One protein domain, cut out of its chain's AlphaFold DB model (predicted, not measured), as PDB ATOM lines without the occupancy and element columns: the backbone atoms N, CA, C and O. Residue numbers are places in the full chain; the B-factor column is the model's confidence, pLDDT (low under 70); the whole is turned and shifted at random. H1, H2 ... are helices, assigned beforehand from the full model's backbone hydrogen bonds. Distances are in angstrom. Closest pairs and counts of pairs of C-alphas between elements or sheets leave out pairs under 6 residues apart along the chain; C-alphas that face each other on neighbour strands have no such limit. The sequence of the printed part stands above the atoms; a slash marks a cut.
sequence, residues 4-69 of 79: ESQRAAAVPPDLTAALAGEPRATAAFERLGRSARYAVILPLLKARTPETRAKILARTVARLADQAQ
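What this domain is: This is residues 4 to 69 of the 79 residues of an uncharacterized protein of Micromonospora sp. BL4 (UniProt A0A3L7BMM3). The long last helix, H5, pairs with H4 in a helical hairpin; H2 packs along H5, H3 crosses H5, and H1 touches no helix. The printed part has 66 residues, of which 57 are in five named helices, in order H1 to H5 along the chain, with no named strand; the class is all helix. The whole is compact, with radius of gyration of the C-alphas 11.0 A and spans of 30 by 25 by 19 A.

How they stand to each other: H2, residues 13 to 20, touches residues 57 to 61 of H5, residues 50 to 69; their closest C-alphas, Leu 15 and Leu 57, are 6.5 A apart. H3, residues 23 to 31, touches H5 about perpendicular, at 82 degrees; closest C-alphas: Ala 25 and Ala 65, 4.0 A. H4, residues 34 to 46, touches H5 at a shallow tilt of 25 degrees, opposite ways; closest C-alphas: Leu 44 and Arg 53, 5.6 A. Every O i to N i+4 pair is within hydrogen-bond range in H2 and H3, 7 of 9 in H4, 15 of 16 in H5.

Where its parts are: H1, residues 4 to 10, begins at C-alpha (20.829, -114.856, 4.760). H5, 28.8 A long, ends at (42.373, -106.494, 15.435).

The domain as a whole: The printed part has no cut; the four links are tight. Residues 4 to 10 and 69 have pLDDT under 70.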
ATOM      1  N   GLU A   4      20.094-115.961   5.377       50.00
ATOM      2  CA  GLU A   4      20.829-114.856   4.760       50.00
ATOM      3  C   GLU A   4      19.905-113.714   4.308       50.00
ATOM      4  O   GLU A   4      20.137-112.568   4.667       50.00
ATOM      5  N   SER A   5      18.778-114.018   3.658       50.81
ATOM      6  CA  SER A   5      17.741-113.044   3.273       50.81
ATOM      7  C   SER A   5      17.040-112.412   4.479       50.81
ATOM      8  O   SER A   5      16.767-111.216   4.470       50.81
ATOM      9  N   GLN A   6      16.798-113.177   5.552       52.97
ATOM     10  CA  GLN A   6      16.249-112.639   6.810       52.97
ATOM     11  C   GLN A   6      17.248-111.703   7.508       52.97
ATOM     12  O   GLN A   6      16.867-110.702   8.112       52.97
ATOM     13  N   ARG A   7      18.547-112.009   7.419       57.28
ATOM     14  CA  ARG A   7      19.613-111.140   7.932       57.28
ATOM     15  C   ARG A   7      19.788-109.894   7.070       57.28
ATOM     16  O   ARG A   7      19.937-108.817   7.635       57.28
ATOM     17  N   ALA A   8      19.706-110.025   5.749       53.78
ATOM     18  CA  ALA A   8      19.772-108.908   4.812       53.78
ATOM     19  C   ALA A   8      18.597-107.934   4.990       53.78
ATOM     20  O   ALA A   8      18.800-106.733   4.911       53.78
ATOM     21  N   ALA A   9      17.398-108.420   5.330       56.38
ATOM     22  CA  ALA A   9      16.265-107.549   5.653       56.38
ATOM     23  C   ALA A   9      16.486-106.712   6.931       56.38
ATOM     24  O   ALA A   9      15.942-105.618   7.056       56.38
ATOM     25  N   ALA A  10      17.290-107.205   7.881       68.94
ATOM     26  CA  ALA A  10      17.627-106.468   9.096       68.94
ATOM     27  C   ALA A  10      18.804-105.497   8.897       68.94
ATOM     28  O   ALA A  10      18.864-104.473   9.575       68.94
ATOM     29  N   VAL A  11      19.748-105.807   8.003       78.38
ATOM     30  CA  VAL A  11      20.957-105.003   7.775       78.38
ATOM     31  C   VAL A  11      20.709-103.984   6.654       78.38
ATOM     32  O   VAL A  11      20.441-104.381   5.525       78.38
ATOM     33  N   PRO A  12      20.838-102.671   6.913       83.88
ATOM     34  CA  PRO A  12      20.661-101.662   5.876       83.88
ATOM     35  C   PRO A  12      21.660-101.841   4.720       83.88
ATOM     36  O   PRO A  12      22.837-102.099   4.985       83.88
ATOM     37  N   PRO A  13      21.246-101.620   3.459       83.25
ATOM     38  CA  PRO A  13      22.105-101.829   2.291       83.25
ATOM     39  C   PRO A  13      23.360-100.950   2.315       83.25
ATOM     40  O   PRO A  13      24.438-101.416   1.956       83.25
ATOM     41  N   ASP A  14      23.256 -99.718   2.821       85.81
ATOM     42  CA  ASP A  14      24.396 -98.811   2.977       85.81
ATOM     43  C   ASP A  14      25.483 -99.402   3.891       85.81
ATOM     44  O   ASP A  14      26.676 -99.257   3.625       85.81
ATOM     45  N   LEU A  15      25.078-100.090   4.969       87.44
ATOM     46  CA  LEU A  15      26.014-100.728   5.896       87.44
ATOM     47  C   LEU A  15      26.700-101.918   5.221       87.44
ATOM     48  O   LEU A  15      27.913-102.054   5.329       87.44
ATOM     49  N   THR A  16      25.946-102.739   4.489       87.31
ATOM     50  CA  THR A  16      26.503-103.857   3.716       87.31
ATOM     51  C   THR A  16      27.520-103.376   2.684       87.31
ATOM     52  O   THR A  16      28.603-103.946   2.596       87.31
ATOM     53  N   ALA A  17      27.221-102.300   1.950       88.38
ATOM     54  CA  ALA A  17      28.135-101.731   0.959       88.38
ATOM     55  C   ALA A  17      29.446-101.238   1.594       88.38
ATOM     56  O   ALA A  17      30.528-101.490   1.069       88.38
ATOM     57  N   ALA A  18      29.368-100.584   2.753       89.19
ATOM     58  CA  ALA A  18      30.560-100.106   3.444       89.19
ATOM     59  C   ALA A  18      31.382-101.228   4.088       89.19
ATOM     60  O   ALA A  18      32.607-101.154   4.112       89.19
ATOM     61  N   LEU A  19      30.724-102.283   4.572       88.81
ATOM     62  CA  LEU A  19      31.398-103.489   5.048       88.81
ATOM     63  C   LEU A  19      32.088-104.234   3.897       88.81
ATOM     64  O   LEU A  19      33.213-104.694   4.071       88.81
ATOM     65  N   ALA A  20      31.476-104.292   2.711       87.25
ATOM     66  CA  ALA A  20      32.074-104.927   1.535       87.25
ATOM     67  C   ALA A  20      33.402-104.271   1.108       87.25
ATOM     68  O   ALA A  20      34.275-104.956   0.580       87.25
ATOM     69  N   GLY A  21      33.576-102.971   1.373       87.12
ATOM     70  CA  GLY A  21      34.845-102.267   1.167       87.12
ATOM     71  C   GLY A  21      35.902-102.532   2.243       87.12
ATOM     72  O   GLY A  21      37.067-102.226   2.016       87.12
ATOM     73  N   GLU A  22      35.524-103.105   3.393       89.38
ATOM     74  CA  GLU A  22      36.426-103.336   4.521       89.38
ATOM     75  C   GLU A  22      36.274-104.761   5.102       89.38
ATOM     76  O   GLU A  22      35.465-105.008   6.011       89.38
ATOM     77  N   PRO A  23      37.060-105.739   4.612       87.25
ATOM     78  CA  PRO A  23      36.898-107.148   4.972       87.25
ATOM     79  C   PRO A  23      37.123-107.417   6.468       87.25
ATOM     80  O   PRO A  23      36.501-108.322   7.030       87.25
ATOM     81  N   ARG A  24      37.950-106.609   7.149       88.25
ATOM     82  CA  ARG A  24      38.149-106.711   8.608       88.25
ATOM     83  C   ARG A  24      36.866-106.394   9.370       88.25
ATOM     84  O   ARG A  24      36.461-107.151  10.251       88.25
ATOM     85  N   ALA A  25      36.205-105.300   8.998       90.12
ATOM     86  CA  ALA A  25      34.939-104.904   9.598       90.12
ATOM     87  C   ALA A  25      33.839-105.928   9.299       90.12
ATOM     88  O   ALA A  25      33.049-106.246  10.191       90.12
ATOM     89  N   THR A  26      33.826-106.495   8.085       89.06
ATOM     90  CA  THR A  26      32.917-107.591   7.720       89.06
ATOM     91  C   THR A  26      33.094-108.790   8.645       89.06
ATOM     92  O   THR A  26      32.120-109.234   9.248       89.06
ATOM     93  N   ALA A  27      34.324-109.270   8.843       88.12
ATOM     94  CA  ALA A  27      34.593-110.403   9.727       88.12
ATOM     95  C   ALA A  27      34.166-110.130  11.182       88.12
ATOM     96  O   ALA A  27      33.577-110.999  11.829       88.12
ATOM     97  N   ALA A  28      34.404-108.922  11.702       89.50
ATOM     98  CA  ALA A  28      33.924-108.540  13.030       89.50
ATOM     99  C   ALA A  28      32.388-108.530  13.103       89.50
ATOM    100  O   ALA A  28      31.811-109.093  14.034       89.50
ATOM    101  N   PHE A  29      31.722-107.936  12.111       88.50
ATOM    102  CA  PHE A  29      30.264-107.856  12.035       88.50
ATOM    103  C   PHE A  29      29.602-109.236  11.909       88.50
ATOM    104  O   PHE A  29      28.585-109.516  12.549       88.50
ATOM    105  N   GLU A  30      30.206-110.130  11.135       86.00
ATOM    106  CA  GLU A  30      29.799-111.525  10.980       86.00
ATOM    107  C   GLU A  30      29.858-112.287  12.312       86.00
ATOM    108  O   GLU A  30      28.940-113.045  12.637       86.00
ATOM    109  N   ARG A  31      30.874-112.014  13.139       86.38
ATOM    110  CA  ARG A  31      31.010-112.590  14.487       86.38
ATOM    111  C   ARG A  31      30.022-112.006  15.499       86.38
ATOM    112  O   ARG A  31      29.778-112.633  16.529       86.38
ATOM    113  N   LEU A  32      29.425-110.842  15.227       85.06
ATOM    114  CA  LEU A  32      28.422-110.264  16.118       85.06
ATOM    115  C   LEU A  32      27.150-111.118  16.154       85.06
ATOM    116  O   LEU A  32      26.582-111.489  15.123       85.06
ATOM    117  N   GLY A  33      26.643-111.338  17.368       83.50
ATOM    118  CA  GLY A  33      25.307-111.881  17.596       83.50
ATOM    119  C   GLY A  33      24.196-110.904  17.188       83.50
ATOM    120  O   GLY A  33      24.429-109.713  16.965       83.50
ATOM    121  N   ARG A  34      22.952-111.398  17.126       80.06
ATOM    122  CA  ARG A  34      21.774-110.623  16.687       80.06
ATOM    123  C   ARG A  34      21.622-109.301  17.454       80.06
ATOM    124  O   ARG A  34      21.453-108.266  16.821       80.06
ATOM    125  N   SER A  35      21.758-109.312  18.781       84.50
ATOM    126  CA  SER A  35      21.619-108.110  19.621       84.50
ATOM    127  C   SER A  35      22.676-107.043  19.319       84.50
ATOM    128  O   SER A  35      22.345-105.867  19.188       84.50
ATOM    129  N   ALA A  36      23.938-107.444  19.142       86.56
ATOM    130  CA  ALA A  36      25.021-106.512  18.831       86.56
ATOM    131  C   ALA A  36      24.873-105.914  17.423       86.56
ATOM    132  O   ALA A  36      25.091-104.718  17.236       86.56
ATOM    133  N   ARG A  37      24.410-106.706  16.447       87.94
ATOM    134  CA  ARG A  37      24.056-106.179  15.119       87.94
ATOM    135  C   ARG A  37      22.915-105.164  15.206       87.94
ATOM    136  O   ARG A  37      23.012-104.101  14.606       87.94
ATOM    137  N   TYR A  38      21.877-105.436  16.000       86.69
ATOM    138  CA  TYR A  38      20.801-104.465  16.234       86.69
ATOM    139  C   TYR A  38      21.312-103.161  16.854       86.69
ATOM    140  O   TYR A  38      20.882-102.091  16.433       86.69
ATOM    141  N   ALA A  39      22.261-103.221  17.793       88.00
ATOM    142  CA  ALA A  39      22.868-102.027  18.384       88.00
ATOM    143  C   ALA A  39      23.626-101.166  17.355       88.00
ATOM    144  O   ALA A  39      23.661 -99.945  17.490       88.00
ATOM    145  N   VAL A  40      24.185-101.787  16.312       87.94
ATOM    146  CA  VAL A  40      24.821-101.101  15.174       87.94
ATOM    147  C   VAL A  40      23.786-100.495  14.221       87.94
ATOM    148  O   VAL A  40      23.946 -99.370  13.750       87.94
ATOM    149  N   ILE A  41      22.705-101.222  13.943       87.50
ATOM    150  CA  ILE A  41      21.674-100.814  12.980       87.50
ATOM    151  C   ILE A  41      20.780 -99.702  13.548       87.50
ATOM    152  O   ILE A  41      20.405 -98.774  12.834       87.50
ATOM    153  N   LEU A  42      20.457 -99.752  14.839       87.88
ATOM    154  CA  LEU A  42      19.547 -98.812  15.492       87.88
ATOM    155  C   LEU A  42      19.931 -97.325  15.322       87.88
ATOM    156  O   LEU A  42      19.049 -96.536  14.977       87.88
ATOM    157  N   PRO A  43      21.190 -96.891  15.523       88.50
ATOM    158  CA  PRO A  43      21.576 -95.501  15.283       88.50
ATOM    159  C   PRO A  43      21.498 -95.110  13.799       88.50
ATOM    160  O   PRO A  43      21.178 -93.960  13.511       88.50
ATOM    161  N   LEU A  44      21.711 -96.044  12.863       87.19
ATOM    162  CA  LEU A  44      21.526 -95.791  11.427       87.19
ATOM    163  C   LEU A  44      20.051 -95.563  11.079       87.19
ATOM    164  O   LEU A  44      19.756 -94.682  10.281       87.19
ATOM    165  N   LEU A  45      19.136 -96.312  11.703       85.19
ATOM    166  CA  LEU A  45      17.689 -96.115  11.545       85.19
ATOM    167  C   LEU A  45      17.204 -94.803  12.177       85.19
ATOM    168  O   LEU A  45      16.265 -94.186  11.684       85.19
ATOM    169  N   LYS A  46      17.841 -94.362  13.268       87.38
ATOM    170  CA  LYS A  46      17.532 -93.081  13.927       87.38
ATOM    171  C   LYS A  46      18.107 -91.865  13.193       87.38
ATOM    172  O   LYS A  46      17.696 -90.739  13.479       87.38
ATOM    173  N   ALA A  47      19.056 -92.060  12.279       92.00
ATOM    174  CA  ALA A  47      19.678 -90.977  11.531       92.00
ATOM    175  C   ALA A  47      18.686 -90.381  10.522       92.00
ATOM    176  O   ALA A  47      18.345 -91.004   9.522       92.00
ATOM    177  N   ARG A  48      18.237 -89.147  10.779       88.94
ATOM    178  CA  ARG A  48      17.254 -88.453   9.929       88.94
ATOM    179  C   ARG A  48      17.853 -87.846   8.661       88.94
ATOM    180  O   ARG A  48      17.118 -87.578   7.721       88.94
ATOM    181  N   THR A  49      19.167 -87.612   8.641       91.25
ATOM    182  CA  THR A  49      19.867 -87.027   7.492       91.25
ATOM    183  C   THR A  49      20.915 -87.990   6.935       91.25
ATOM    184  O   THR A  49      21.561 -88.707   7.712       91.25
ATOM    185  N   PRO A  50      21.130 -87.995   5.605       87.50
ATOM    186  CA  PRO A  50      22.129 -88.852   4.971       87.50
ATOM    187  C   PRO A  50      23.546 -88.557   5.479       87.50
ATOM    188  O   PRO A  50      24.320 -89.483   5.697       87.50
ATOM    189  N   GLU A  51      23.868 -87.296   5.778       91.06
ATOM    190  CA  GLU A  51      25.165 -86.912   6.350       91.06
ATOM    191  C   GLU A  51      25.416 -87.538   7.727       91.06
ATOM    192  O   GLU A  51      26.494 -88.072   7.997       91.06
ATOM    193  N   THR A  52      24.417 -87.501   8.616       93.00
ATOM    194  CA  THR A  52      24.525 -88.123   9.946       93.00
ATOM    195  C   THR A  52      24.653 -89.632   9.813       93.00
ATOM    196  O   THR A  52      25.461 -90.254  10.507       93.00
ATOM    197  N   ARG A  53      23.894 -90.220   8.883       91.50
ATOM    198  CA  ARG A  53      23.949 -91.649   8.592       91.50
ATOM    199  C   ARG A  53      25.338 -92.061   8.115       91.50
ATOM    200  O   ARG A  53      25.894 -92.997   8.679       91.50
ATOM    201  N   ALA A  54      25.937 -91.318   7.183       91.12
ATOM    202  CA  ALA A  54      27.297 -91.558   6.702       91.12
ATOM    203  C   ALA A  54      28.338 -91.453   7.830       91.12
ATOM    204  O   ALA A  54      29.197 -92.325   7.959       91.12
ATOM    205  N   LYS A  55      28.225 -90.448   8.713       92.88
ATOM    206  CA  LYS A  55      29.117 -90.291   9.881       92.88
ATOM    207  C   LYS A  55      29.026 -91.469  10.855       92.88
ATOM    208  O   LYS A  55      30.052 -91.966  11.319       92.88
ATOM    209  N   ILE A  56      27.809 -91.914  11.176       92.31
ATOM    210  CA  ILE A  56      27.577 -93.077  12.049       92.31
ATOM    211  C   ILE A  56      28.144 -94.336  11.401       92.31
ATOM    212  O   ILE A  56      28.804 -95.131  12.069       92.31
ATOM    213  N   LEU A  57      27.911 -94.501  10.105       91.75
ATOM    214  CA  LEU A  57      28.322 -95.665   9.343       91.75
ATOM    215  C   LEU A  57      29.851 -95.770   9.262       91.75
ATOM    216  O   LEU A  57      30.398 -96.800   9.645       91.75
ATOM    217  N   ALA A  58      30.541 -94.679   8.918       91.94
ATOM    218  CA  ALA A  58      32.002 -94.617   8.916       91.94
ATOM    219  C   ALA A  58      32.592 -94.928  10.303       91.94
ATOM    220  O   ALA A  58      33.491 -95.760  10.425       91.94
ATOM    221  N   ARG A  59      32.041 -94.333  11.374       91.69
ATOM    222  CA  ARG A  59      32.461 -94.640  12.754       91.69
ATOM    223  C   ARG A  59      32.239 -96.103  13.125       91.69
ATOM    224  O   ARG A  59      33.070 -96.692  13.810       91.69
ATOM    225  N   THR A  60      31.118 -96.676  12.702       91.19
ATOM    226  CA  THR A  60      30.787 -98.070  13.001       91.19
ATOM    227  C   THR A  60      31.747 -99.013  12.287       91.19
ATOM    228  O   THR A  60      32.303 -99.892  12.938       91.19
ATOM    229  N   VAL A  61      31.993 -98.812  10.991       91.25
ATOM    230  CA  VAL A  61      32.945 -99.623  10.215       91.25
ATOM    231  C   VAL A  61      34.352 -99.514  10.800       91.25
ATOM    232  O   VAL A  61      34.976-100.543  11.036       91.25
ATOM    233  N   ALA A  62      34.811 -98.305  11.139       91.69
ATOM    234  CA  ALA A  62      36.111 -98.105  11.780       91.69
ATOM    235  C   ALA A  62      36.218 -98.849  13.123       91.69
ATOM    236  O   ALA A  62      37.203 -99.540  13.372       91.69
ATOM    237  N   ARG A  63      35.181 -98.776  13.969       90.06
ATOM    238  CA  ARG A  63      35.141 -99.520  15.236       90.06
ATOM    239  C   ARG A  63      35.127-101.029  15.003       90.06
ATOM    240  O   ARG A  63      35.808-101.751  15.710       90.06
ATOM    241  N   LEU A  64      34.362-101.522  14.036       90.00
ATOM    242  CA  LEU A  64      34.316-102.951  13.712       90.00
ATOM    243  C   LEU A  64      35.669-103.450  13.196       90.00
ATOM    244  O   LEU A  64      36.124-104.509  13.619       90.00
ATOM    245  N   ALA A  65      36.325-102.675  12.332       89.50
ATOM    246  CA  ALA A  65      37.670-102.970  11.858       89.50
ATOM    247  C   ALA A  65      38.676-102.999  13.015       89.50
ATOM    248  O   ALA A  65      39.494-103.910  13.067       89.50
ATOM    249  N   ASP A  66      38.575-102.068  13.968       89.12
ATOM    250  CA  ASP A  66      39.392-102.061  15.184       89.12
ATOM    251  C   ASP A  66      39.183-103.323  16.037       89.12
ATOM    252  O   ASP A  66      40.144-104.013  16.370       89.12
ATOM    253  N   GLN A  67      37.930-103.698  16.304       83.38
ATOM    254  CA  GLN A  67      37.600-104.895  17.088       83.38
ATOM    255  C   GLN A  67      38.019-106.205  16.401       83.38
ATOM    256  O   GLN A  67      38.231-107.214  17.070       83.38
ATOM    257  N   ALA A  68      38.169-106.219  15.072       80.44
ATOM    258  CA  ALA A  68      38.759-107.359  14.373       80.44
ATOM    259  C   ALA A  68      40.243-107.555  14.731       80.44
ATOM    260  O   ALA A  68      40.739-108.678  14.689       80.44
ATOM    261  N   GLN A  69      40.950-106.472  15.076       68.62
ATOM    262  CA  GLN A  69      42.373-106.494  15.435       68.62
ATOM    263  C   GLN A  69      42.589-106.943  16.882       68.62
ATOM    264  O   GLN A  69      43.627-107.522  17.193       68.62
TER     265      GLN A  69